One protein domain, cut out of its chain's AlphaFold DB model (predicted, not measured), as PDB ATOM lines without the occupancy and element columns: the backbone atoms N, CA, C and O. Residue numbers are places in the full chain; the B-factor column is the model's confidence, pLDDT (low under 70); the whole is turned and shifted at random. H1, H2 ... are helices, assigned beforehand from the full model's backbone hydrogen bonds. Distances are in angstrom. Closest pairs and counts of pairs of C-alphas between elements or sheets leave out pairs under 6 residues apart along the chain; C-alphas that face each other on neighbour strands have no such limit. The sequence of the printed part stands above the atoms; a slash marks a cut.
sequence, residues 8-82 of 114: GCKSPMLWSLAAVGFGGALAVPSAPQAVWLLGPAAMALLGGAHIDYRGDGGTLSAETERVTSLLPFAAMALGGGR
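AT A GLANCE: This is residues 8 to 82 of the 114 residues of an uncharacterized protein of Emiliania huxleyi (UniProt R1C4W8). The model is a long helical hairpin with a loose tail: H1 runs one way, and H2 and then H3 come back beside it in the opposite direction. Beyond H3 the chain swings away from the hairpin in an open loop through two small helices, H4 and H5, neither of which touches another helix. The printed part has 75 residues with five named helices, H1 to H5 in order along the chain, and no named strand; the class is all helix. The whole is flat, spanning 44 by 27 by 14 A, and only just loose, close to compact, with a radius of gyration of the C-alphas of 14.1 A.

HOW THE PARTS SIT: Start with H1, residues 12 to 27, and go through a tight link to H2, residues 31 to 37. These two form a helical hairpin and touch, with residues 21 to 26 of H1 alone; the closest C-alphas, those of Ala 25 and Ala 34, are 4.1 A apart. Their lines stand at a shallow tilt of 21 degrees, opposite ways. Next look at H3, residues 39 to 54, which meets H2 only through their tight link of one residue. H3 touches H1, and their closest C-alphas, those of Ala 18 and Ala 41, are 4.3 A apart. H1 and H3 run opposite ways at a shallow tilt of 20 degrees. Short links lead on to H4, residues 62 to 66, and then to H5, residues 74 to 77; H4 and H5 are apart from each other and from H1, H2 and H3. In H1, H2 and H3 every O i to N i+4 pair is within hydrogen-bond range; in H4 it is 0 of 1, beside 1 of 2 O i to N i+3 pairs, and H5 is too short for an O i to N i+4 pair.

IN THESE COORDINATES: Find C-alpha 12 at (-18.320, -27.982, 17.059); from there H1 runs 22.9 A to C-alpha 27 at (-22.896, -28.512, 39.476). H2 covers 9.9 A from C-alpha 31 to C-alpha 37. H3 runs 21.7 A from C-alpha 39 to C-alpha 54, where you read (-30.117, -22.784, 5.188). H4 measures 6.3 A and H5 5.0 A; H5 ends at C-alpha 77, (-22.425, -44.636, 19.479).

THE WHOLE: The two C-alphas farthest apart, those of Pro 29 and Ala 62, are 44.5 A apart, while those of Gly 8 and Arg 82, the first and last printed, are 9.9 A apart. The printed part has no cut, and no link is long. In the B-factor column the mean pLDDT of the printed part is 83.6; look for values under 70 at residues 8 to 10, residue 57 and residues 79 to 82.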
ATOM      1  N   GLY A   8     -17.751 -36.074  12.529       55.00
ATOM      2  CA  GLY A   8     -17.694 -35.022  13.543       55.00
ATOM      3  C   GLY A   8     -19.011 -34.263  13.605       55.00
ATOM      4  O   GLY A   8     -19.718 -34.177  12.610       55.00
ATOM      5  N   CYS A   9     -19.346 -33.709  14.766       59.91
ATOM      6  CA  CYS A   9     -20.501 -32.829  14.898       59.91
ATOM      7  C   CYS A   9     -20.490 -31.690  13.893       59.91
ATOM      8  O   CYS A   9     -19.515 -30.932  13.823       59.91
ATOM      9  N   LYS A  10     -21.630 -31.491  13.233       69.88
ATOM     10  CA  LYS A  10     -21.941 -30.211  12.601       69.88
ATOM     11  C   LYS A  10     -22.012 -29.154  13.719       69.88
ATOM     12  O   LYS A  10     -22.662 -29.364  14.740       69.88
ATOM     13  N   SER A  11     -21.254 -28.065  13.577       80.31
ATOM     14  CA  SER A  11     -21.125 -26.969  14.562       80.31
ATOM     15  C   SER A  11     -20.397 -27.299  15.888       80.31
ATOM     16  O   SER A  11     -20.975 -27.187  16.972       80.31
ATOM     17  N   PRO A  12     -19.085 -27.618  15.859       77.50
ATOM     18  CA  PRO A  12     -18.320 -27.982  17.059       77.50
ATOM     19  C   PRO A  12     -18.236 -26.867  18.108       77.50
ATOM     20  O   PRO A  12     -18.150 -27.155  19.295       77.50
ATOM     21  N   MET A  13     -18.262 -25.598  17.692       84.88
ATOM     22  CA  MET A  13     -18.177 -24.469  18.622       84.88
ATOM     23  C   MET A  13     -19.441 -24.338  19.483       84.88
ATOM     24  O   MET A  13     -19.331 -24.123  20.689       84.88
ATOM     25  N   LEU A  14     -20.624 -24.535  18.889       87.69
ATOM     26  CA  LEU A  14     -21.891 -24.532  19.626       87.69
ATOM     27  C   LEU A  14     -21.919 -25.667  20.655       87.69
ATOM     28  O   LEU A  14     -22.305 -25.460  21.804       87.69
ATOM     29  N   TRP A  15     -21.419 -26.844  20.276       90.06
ATOM     30  CA  TRP A  15     -21.332 -27.988  21.179       90.06
ATOM     31  C   TRP A  15     -20.282 -27.839  22.281       90.06
ATOM     32  O   TRP A  15     -20.509 -28.326  23.387       90.06
ATOM     33  N   SER A  16     -19.178 -27.124  22.045       89.56
ATOM     34  CA  SER A  16     -18.242 -26.763  23.118       89.56
ATOM     35  C   SER A  16     -18.916 -25.893  24.181       89.56
ATOM     36  O   SER A  16     -18.754 -26.146  25.374       89.56
ATOM     37  N   LEU A  17     -19.708 -24.898  23.768       92.25
ATOM     38  CA  LEU A  17     -20.451 -24.055  24.708       92.25
ATOM     39  C   LEU A  17     -21.549 -24.850  25.432       92.25
ATOM     40  O   LEU A  17     -21.728 -24.693  26.639       92.25
ATOM     41  N   ALA A  18     -22.234 -25.749  24.721       93.62
ATOM     42  CA  ALA A  18     -23.191 -26.681  25.313       93.62
ATOM     43  C   ALA A  18     -22.544 -27.580  26.378       93.62
ATOM     44  O   ALA A  18     -23.112 -27.742  27.453       93.62
ATOM     45  N   ALA A  19     -21.342 -28.113  26.130       91.75
ATOM     46  CA  ALA A  19     -20.614 -28.945  27.088       91.75
ATOM     47  C   ALA A  19     -20.283 -28.195  28.389       91.75
ATOM     48  O   ALA A  19     -20.457 -28.745  29.478       91.75
ATOM     49  N   VAL A  20     -19.872 -26.926  28.289       92.19
ATOM     50  CA  VAL A  20     -19.667 -26.058  29.462       92.19
ATOM     51  C   VAL A  20     -20.985 -25.842  30.212       92.19
ATOM     52  O   VAL A  20     -21.022 -25.984  31.435       92.19
ATOM     53  N   GLY A  21     -22.072 -25.567  29.486       94.50
ATOM     54  CA  GLY A  21     -23.417 -25.422  30.049       94.50
ATOM     55  C   GLY A  21     -23.890 -26.669  30.798       94.50
ATOM     56  O   GLY A  21     -24.322 -26.564  31.942       94.50
ATOM     57  N   PHE A  22     -23.721 -27.861  30.217       92.94
ATOM     58  CA  PHE A  22     -24.046 -29.133  30.871       92.94
ATOM     59  C   PHE A  22     -23.235 -29.351  32.149       92.94
ATOM     60  O   PHE A  22     -23.804 -29.716  33.179       92.94
ATOM     61  N   GLY A  23     -21.924 -29.096  32.109       90.00
ATOM     62  CA  GLY A  23     -21.072 -29.188  33.295       90.00
ATOM     63  C   GLY A  23     -21.547 -28.258  34.414       90.00
ATOM     64  O   GLY A  23     -21.665 -28.681  35.564       90.00
ATOM     65  N   GLY A  24     -21.896 -27.016  34.068       92.81
ATOM     66  CA  GLY A  24     -22.476 -26.053  35.002       92.81
ATOM     67  C   GLY A  24     -23.833 -26.499  35.550       92.81
ATOM     68  O   GLY A  24     -24.041 -26.472  36.761       92.81
ATOM     69  N   ALA A  25     -24.739 -26.961  34.685       94.25
ATOM     70  CA  ALA A  25     -26.071 -27.429  35.068       94.25
ATOM     71  C   ALA A  25     -26.009 -28.606  36.053       94.25
ATOM     72  O   ALA A  25     -26.829 -28.707  36.961       94.25
ATOM     73  N   LEU A  26     -25.004 -29.474  35.908       89.81
ATOM     74  CA  LEU A  26     -24.769 -30.595  36.811       89.81
ATOM     75  C   LEU A  26     -24.181 -30.187  38.171       89.81
ATOM     76  O   LEU A  26     -24.276 -30.979  39.109       89.81
ATOM     77  N   ALA A  27     -23.566 -29.006  38.272       89.44
ATOM     78  CA  ALA A  27     -22.896 -28.512  39.476       89.44
ATOM     79  C   ALA A  27     -23.777 -27.603  40.352       89.44
ATOM     80  O   ALA A  27     -23.472 -27.415  41.528       89.44
ATOM     81  N   VAL A  28     -24.851 -27.026  39.803       92.31
ATOM     82  CA  VAL A  28     -25.728 -26.104  40.538       92.31
ATOM     83  C   VAL A  28     -26.852 -26.851  41.272       92.31
ATOM     84  O   VAL A  28     -27.435 -27.780  40.714       92.31
ATOM     85  N   PRO A  29     -27.209 -26.452  42.508       91.00
ATOM     86  CA  PRO A  29     -28.259 -27.120  43.280       91.00
ATOM     87  C   PRO A  29     -29.678 -26.656  42.914       91.00
ATOM     88  O   PRO A  29     -30.652 -27.261  43.354       91.00
ATOM     89  N   SER A  30     -29.823 -25.574  42.140       94.88
ATOM     90  CA  SER A  30     -31.128 -24.999  41.811       94.88
ATOM     91  C   SER A  30     -31.598 -25.417  40.415       94.88
ATOM     92  O   SER A  30     -30.907 -25.223  39.413       94.88
ATOM     93  N   ALA A  31     -32.813 -25.968  40.340       94.25
ATOM     94  CA  ALA A  31     -33.411 -26.399  39.078       94.25
ATOM     95  C   ALA A  31     -33.563 -25.258  38.047       94.25
ATOM     96  O   ALA A  31     -33.227 -25.483  36.884       94.25
ATOM     97  N   PRO A  32     -33.975 -24.026  38.417       95.62
ATOM     98  CA  PRO A  32     -34.082 -22.934  37.448       95.62
ATOM     99  C   PRO A  32     -32.733 -22.557  36.822       95.62
ATOM    100  O   PRO A  32     -32.644 -22.350  35.613       95.62
ATOM    101  N   GLN A  33     -31.666 -22.519  37.626       95.44
ATOM    102  CA  GLN A  33     -30.321 -22.224  37.135       95.44
ATOM    103  C   GLN A  33     -29.780 -23.363  36.269       95.44
ATOM    104  O   GLN A  33     -29.148 -23.098  35.250       95.44
ATOM    105  N   ALA A  34     -30.062 -24.619  36.634       95.31
ATOM    106  CA  ALA A  34     -29.699 -25.769  35.815       95.31
ATOM    107  C   ALA A  34     -30.359 -25.686  34.433       95.31
ATOM    108  O   ALA A  34     -29.663 -25.799  33.429       95.31
ATOM    109  N   VAL A  35     -31.667 -25.405  34.371       96.50
ATOM    110  CA  VAL A  35     -32.408 -25.241  33.107       96.50
ATOM    111  C   VAL A  35     -31.846 -24.090  32.274       96.50
ATOM    112  O   VAL A  35     -31.638 -24.255  31.074       96.50
ATOM    113  N   TRP A  36     -31.537 -22.949  32.894       96.00
ATOM    114  CA  TRP A  36     -30.924 -21.815  32.196       96.00
ATOM    115  C   TRP A  36     -29.585 -22.187  31.543       96.00
ATOM    116  O   TRP A  36     -29.324 -21.843  30.389       96.00
ATOM    117  N   LEU A  37     -28.750 -22.948  32.254       96.62
ATOM    118  CA  LEU A  37     -27.450 -23.408  31.763       96.62
ATOM    119  C   LEU A  37     -27.552 -24.442  30.626       96.62
ATOM    120  O   LEU A  37     -26.560 -24.669  29.934       96.62
ATOM    121  N   LEU A  38     -28.735 -25.015  30.372       95.31
ATOM    122  CA  LEU A  38     -29.002 -25.842  29.187       95.31
ATOM    123  C   LEU A  38     -29.286 -25.017  27.921       95.31
ATOM    124  O   LEU A  38     -29.303 -25.578  26.825       95.31
ATOM    125  N   GLY A  39     -29.473 -23.697  28.029       94.94
ATOM    126  CA  GLY A  39     -29.733 -22.808  26.889       94.94
ATOM    127  C   GLY A  39     -28.746 -22.975  25.720       94.94
ATOM    128  O   GLY A  39     -29.187 -23.125  24.578       94.94
ATOM    129  N   PRO A  40     -27.423 -23.046  25.958       94.19
ATOM    130  CA  PRO A  40     -26.453 -23.315  24.899       94.19
ATOM    131  C   PRO A  40     -26.627 -24.669  24.200       94.19
ATOM    132  O   PRO A  40     -26.375 -24.768  23.002       94.19
ATOM    133  N   ALA A  41     -27.093 -25.703  24.906       93.06
ATOM    134  CA  ALA A  41     -27.404 -26.992  24.290       93.06
ATOM    135  C   ALA A  41     -28.633 -26.901  23.380       93.06
ATOM    136  O   ALA A  41     -28.612 -27.417  22.263       93.06
ATOM    137  N   ALA A  42     -29.674 -26.180  23.810       93.56
ATOM    138  CA  ALA A  42     -30.826 -25.894  22.959       93.56
ATOM    139  C   ALA A  42     -30.415 -25.107  21.701       93.56
ATOM    140  O   ALA A  42     -30.868 -25.425  20.604       93.56
ATOM    141  N   MET A  43     -29.500 -24.140  21.833       93.19
ATOM    142  CA  MET A  43     -28.947 -23.404  20.690       93.19
ATOM    143  C   MET A  43     -28.094 -24.276  19.768       93.19
ATOM    144  O   MET A  43     -28.170 -24.120  18.555       93.19
ATOM    145  N   ALA A  44     -27.320 -25.221  20.302       91.38
ATOM    146  CA  ALA A  44     -26.571 -26.163  19.473       91.38
ATOM    147  C   ALA A  44     -27.503 -27.054  18.634       91.38
ATOM    148  O   ALA A  44     -27.228 -27.289  17.458       91.38
ATOM    149  N   LEU A  45     -28.631 -27.488  19.207       90.69
ATOM    150  CA  LEU A  45     -29.642 -28.280  18.505       90.69
ATOM    151  C   LEU A  45     -30.400 -27.453  17.462       90.69
ATOM    152  O   LEU A  45     -30.382 -27.775  16.277       90.69
ATOM    153  N   LEU A  46     -31.062 -26.382  17.900       92.62
ATOM    154  CA  LEU A  46     -31.947 -25.587  17.050       92.62
ATOM    155  C   LEU A  46     -31.155 -24.735  16.058       92.62
ATOM    156  O   LEU A  46     -31.472 -24.711  14.872       92.62
ATOM    157  N   GLY A  47     -30.105 -24.065  16.532       89.38
ATOM    158  CA  GLY A  47     -29.231 -23.246  15.701       89.38
ATOM    159  C   GLY A  47     -28.440 -24.088  14.707       89.38
ATOM    160  O   GLY A  47     -28.365 -23.724  13.539       89.38
ATOM    161  N   GLY A  48     -27.925 -25.247  15.128       87.44
ATOM    162  CA  GLY A  48     -27.249 -26.176  14.222       87.44
ATOM    163  C   GLY A  48     -28.178 -26.699  13.122       87.44
ATOM    164  O   GLY A  48     -27.833 -26.610  11.948       87.44
ATOM    165  N   ALA A  49     -29.389 -27.145  13.476       87.44
ATOM    166  CA  ALA A  49     -30.388 -27.571  12.493       87.44
ATOM    167  C   ALA A  49     -30.822 -26.430  11.554       87.44
ATOM    168  O   ALA A  49     -31.054 -26.655  10.367       87.44
ATOM    169  N   HIS A  50     -30.918 -25.201  12.066       88.00
ATOM    170  CA  HIS A  50     -31.261 -24.029  11.262       88.00
ATOM    171  C   HIS A  50     -30.167 -23.671  10.246       88.00
ATOM    172  O   HIS A  50     -30.475 -23.411   9.085       88.00
ATOM    173  N   ILE A  51     -28.902 -23.680  10.676       86.38
ATOM    174  CA  ILE A  51     -27.736 -23.443   9.812       86.38
ATOM    175  C   ILE A  51     -27.666 -24.510   8.712       86.38
ATOM    176  O   ILE A  51     -27.455 -24.173   7.547       86.38
ATOM    177  N   ASP A  52     -27.905 -25.775   9.068       81.50
ATOM    178  CA  ASP A  52     -27.951 -26.887   8.115       81.50
ATOM    179  C   ASP A  52     -29.081 -26.706   7.091       81.50
ATOM    180  O   ASP A  52     -28.851 -26.838   5.892       81.50
ATOM    181  N   TYR A  53     -30.288 -26.342   7.543       82.56
ATOM    182  CA  TYR A  53     -31.429 -26.094   6.657       82.56
ATOM    183  C   TYR A  53     -31.165 -24.962   5.657       82.56
ATOM    184  O   TYR A  53     -31.593 -25.039   4.507       82.56
ATOM    185  N   ARG A  54     -30.460 -23.904   6.077       81.25
ATOM    186  CA  ARG A  54     -30.117 -22.784   5.188       81.25
ATOM    187  C   ARG A  54     -28.948 -23.068   4.253       81.25
ATOM    188  O   ARG A  54     -28.714 -22.285   3.340       81.25
ATOM    189  N   GLY A  55     -28.219 -24.163   4.463       74.62
ATOM    190  CA  GLY A  55     -26.984 -24.444   3.733       74.62
ATOM    191  C   GLY A  55     -25.826 -23.508   4.105       74.62
ATOM    192  O   GLY A  55     -24.751 -23.607   3.516       74.62
ATOM    193  N   ASP A  56     -26.006 -22.646   5.111       75.69
ATOM    194  CA  ASP A  56     -24.992 -21.695   5.588       75.69
ATOM    195  C   ASP A  56     -23.821 -22.415   6.291       75.69
ATOM    196  O   ASP A  56     -22.733 -21.860   6.443       75.69
ATOM    197  N   GLY A  57     -24.024 -23.674   6.699       68.81
ATOM    198  CA  GLY A  57     -22.999 -24.553   7.275       68.81
ATOM    199  C   GLY A  57     -22.059 -25.198   6.249       68.81
ATOM    200  O   GLY A  57     -21.143 -25.928   6.639       68.81
ATOM    201  N   GLY A  58     -22.274 -24.933   4.957       71.81
ATOM    202  CA  GLY A  58     -21.613 -25.614   3.848       71.81
ATOM    203  C   GLY A  58     -22.266 -26.955   3.505       71.81
ATOM    204  O   GLY A  58     -23.042 -27.519   4.275       71.81
ATOM    205  N   THR A  59     -21.949 -27.480   2.324       71.25
ATOM    206  CA  THR A  59     -22.471 -28.766   1.849       71.25
ATOM    207  C   THR A  59     -21.429 -29.863   2.037       71.25
ATOM    208  O   THR A  59     -20.280 -29.756   1.605       71.25
ATOM    209  N   LEU A  60     -21.823 -30.941   2.713       73.44
ATOM    210  CA  LEU A  60     -21.035 -32.168   2.762       73.44
ATOM    211  C   LEU A  60     -21.350 -33.016   1.527       73.44
ATOM    212  O   LEU A  60     -22.436 -32.930   0.956       73.44
ATOM    213  N   SER A  61     -20.413 -33.873   1.113       80.56
ATOM    214  CA  SER A  61     -20.745 -34.895   0.120       80.56
ATOM    215  C   SER A  61     -21.831 -35.825   0.672       80.56
ATOM    216  O   SER A  61     -21.856 -36.111   1.871       80.56
ATOM    217  N   ALA A  62     -22.687 -36.366  -0.201       79.88
ATOM    218  CA  ALA A  62     -23.763 -37.282   0.196       79.88
ATOM    219  C   ALA A  62     -23.261 -38.546   0.928       79.88
ATOM    220  O   ALA A  62     -24.017 -39.217   1.628       79.88
ATOM    221  N   GLU A  63     -21.990 -38.908   0.745       80.06
ATOM    222  CA  GLU A  63     -21.326 -39.969   1.504       80.06
ATOM    223  C   GLU A  63     -21.007 -39.522   2.939       80.06
ATOM    224  O   GLU A  63     -21.333 -40.226   3.890       80.06
ATOM    225  N   THR A  64     -20.433 -38.327   3.107       77.06
ATOM    226  CA  THR A  64     -20.047 -37.784   4.421       77.06
ATOM    227  C   THR A  64     -21.267 -37.416   5.260       77.06
ATOM    228  O   THR A  64     -21.290 -37.645   6.468       77.06
ATOM    229  N   GLU A  65     -22.308 -36.876   4.629       77.88
ATOM    230  CA  GLU A  65     -23.551 -36.500   5.297       77.88
ATOM    231  C   GLU A  65     -24.263 -37.702   5.928       77.88
ATOM    232  O   GLU A  65     -24.733 -37.609   7.058       77.88
ATOM    233  N   ARG A  66     -24.248 -38.861   5.254       75.69
ATOM    234  CA  ARG A  66     -24.858 -40.105   5.754       75.69
ATOM    235  C   ARG A  66     -24.213 -40.658   7.024       75.69
ATOM    236  O   ARG A  66     -24.856 -41.414   7.744       75.69
ATOM    237  N   VAL A  67     -22.958 -40.301   7.292       75.50
ATOM    238  CA  VAL A  67     -22.186 -40.776   8.455       75.50
ATOM    239  C   VAL A  67     -21.895 -39.665   9.467       75.50
ATOM    240  O   VAL A  67     -21.100 -39.843  10.391       75.50
ATOM    241  N   THR A  68     -22.522 -38.502   9.290       76.12
ATOM    242  CA  THR A  68     -22.356 -37.329  10.148       76.12
ATOM    243  C   THR A  68     -23.627 -37.094  10.955       76.12
ATOM    244  O   THR A  68     -24.734 -37.207  10.440       76.12
ATOM    245  N   SER A  69     -23.479 -36.735  12.231       79.50
ATOM    246  CA  SER A  69     -24.604 -36.396  13.107       79.50
ATOM    247  C   SER A  69     -24.519 -34.949  13.575       79.50
ATOM    248  O   SER A  69     -23.431 -34.393  13.750       79.50
ATOM    249  N   LEU A  70     -25.683 -34.352  13.823       82.94
ATOM    250  CA  LEU A  70     -25.788 -33.086  14.541       82.94
ATOM    251  C   LEU A  70     -25.370 -33.248  16.013       82.94
ATOM    252  O   LEU A  70     -24.809 -32.326  16.596       82.94
ATOM    253  N   LEU A  71     -25.617 -34.424  16.603       83.81
ATOM    254  CA  LEU A  71     -25.345 -34.726  18.008       83.81
ATOM    255  C   LEU A  71     -23.914 -35.263  18.217       83.81
ATOM    256  O   LEU A  71     -23.494 -36.177  17.495       83.81
ATOM    257  N   PRO A  72     -23.175 -34.778  19.237       80.44
ATOM    258  CA  PRO A  72     -21.817 -35.229  19.510       80.44
ATOM    259  C   PRO A  72     -21.791 -36.694  19.845       80.44
ATOM    260  O   PRO A  72     -22.593 -37.173  20.640       80.44
ATOM    261  N   PHE A  73     -20.843 -37.402  19.233       76.06
ATOM    262  CA  PHE A  73     -20.587 -38.824  19.454       76.06
ATOM    263  C   PHE A  73     -21.759 -39.760  19.110       76.06
ATOM    264  O   PHE A  73     -21.541 -40.965  19.060       76.06
ATOM    265  N   ALA A  74     -22.954 -39.249  18.790       81.94
ATOM    266  CA  ALA A  74     -24.127 -40.053  18.448       81.94
ATOM    267  C   ALA A  74     -23.875 -40.919  17.212       81.94
ATOM    268  O   ALA A  74     -24.184 -42.105  17.214       81.94
ATOM    269  N   ALA A  75     -23.219 -40.339  16.206       73.94
ATOM    270  CA  ALA A  75     -22.674 -41.048  15.053       73.94
ATOM    271  C   ALA A  75     -21.850 -42.286  15.478       73.94
ATOM    272  O   ALA A  75     -22.137 -43.416  15.097       73.94
ATOM    273  N   MET A  76     -20.875 -42.104  16.370       73.25
ATOM    274  CA  MET A  76     -20.019 -43.201  16.836       73.25
ATOM    275  C   MET A  76     -20.767 -44.225  17.699       73.25
ATOM    276  O   MET A  76     -20.526 -45.420  17.560       73.25
ATOM    277  N   ALA A  77     -21.673 -43.774  18.569       75.56
ATOM    278  CA  ALA A  77     -22.425 -44.636  19.479       75.56
ATOM    279  C   ALA A  77     -23.451 -45.519  18.753       75.56
ATOM    280  O   ALA A  77     -23.650 -46.670  19.125       75.56
ATOM    281  N   LEU A  78     -24.079 -44.993  17.700       75.44
ATOM    282  CA  LEU A  78     -25.086 -45.698  16.903       75.44
ATOM    283  C   LEU A  78     -24.469 -46.527  15.764       75.44
ATOM    284  O   LEU A  78     -25.187 -47.014  14.896       75.44
ATOM    285  N   GLY A  79     -23.136 -46.646  15.719       64.88
ATOM    286  CA  GLY A  79     -22.408 -47.306  14.628       64.88
ATOM    287  C   GLY A  79     -22.436 -46.539  13.298       64.88
ATOM    288  O   GLY A  79     -21.830 -46.977  12.324       64.88
ATOM    289  N   GLY A  80     -23.104 -45.385  13.252       61.19
ATOM    290  CA  GLY A  80     -23.148 -44.472  12.117       61.19
ATOM    291  C   GLY A  80     -21.950 -43.531  12.112       61.19
ATOM    292  O   GLY A  80     -22.073 -42.372  12.465       61.19
ATOM    293  N   GLY A  81     -20.779 -44.006  11.716       62.84
ATOM    294  CA  GLY A  81     -19.575 -43.195  11.539       62.84
ATOM    295  C   GLY A  81     -18.676 -43.843  10.494       62.84
ATOM    296  O   GLY A  81     -18.921 -44.978  10.081       62.84
ATOM    297  N   ARG A  82     -17.625 -43.155  10.040       60.44
ATOM    298  CA  ARG A  82     -16.642 -43.802   9.162       60.44
ATOM    299  C   ARG A  82     -16.031 -44.986   9.923       60.44
ATOM    300  O   ARG A  82     -15.592 -44.821  11.057       60.44
TER     301      ARG A  82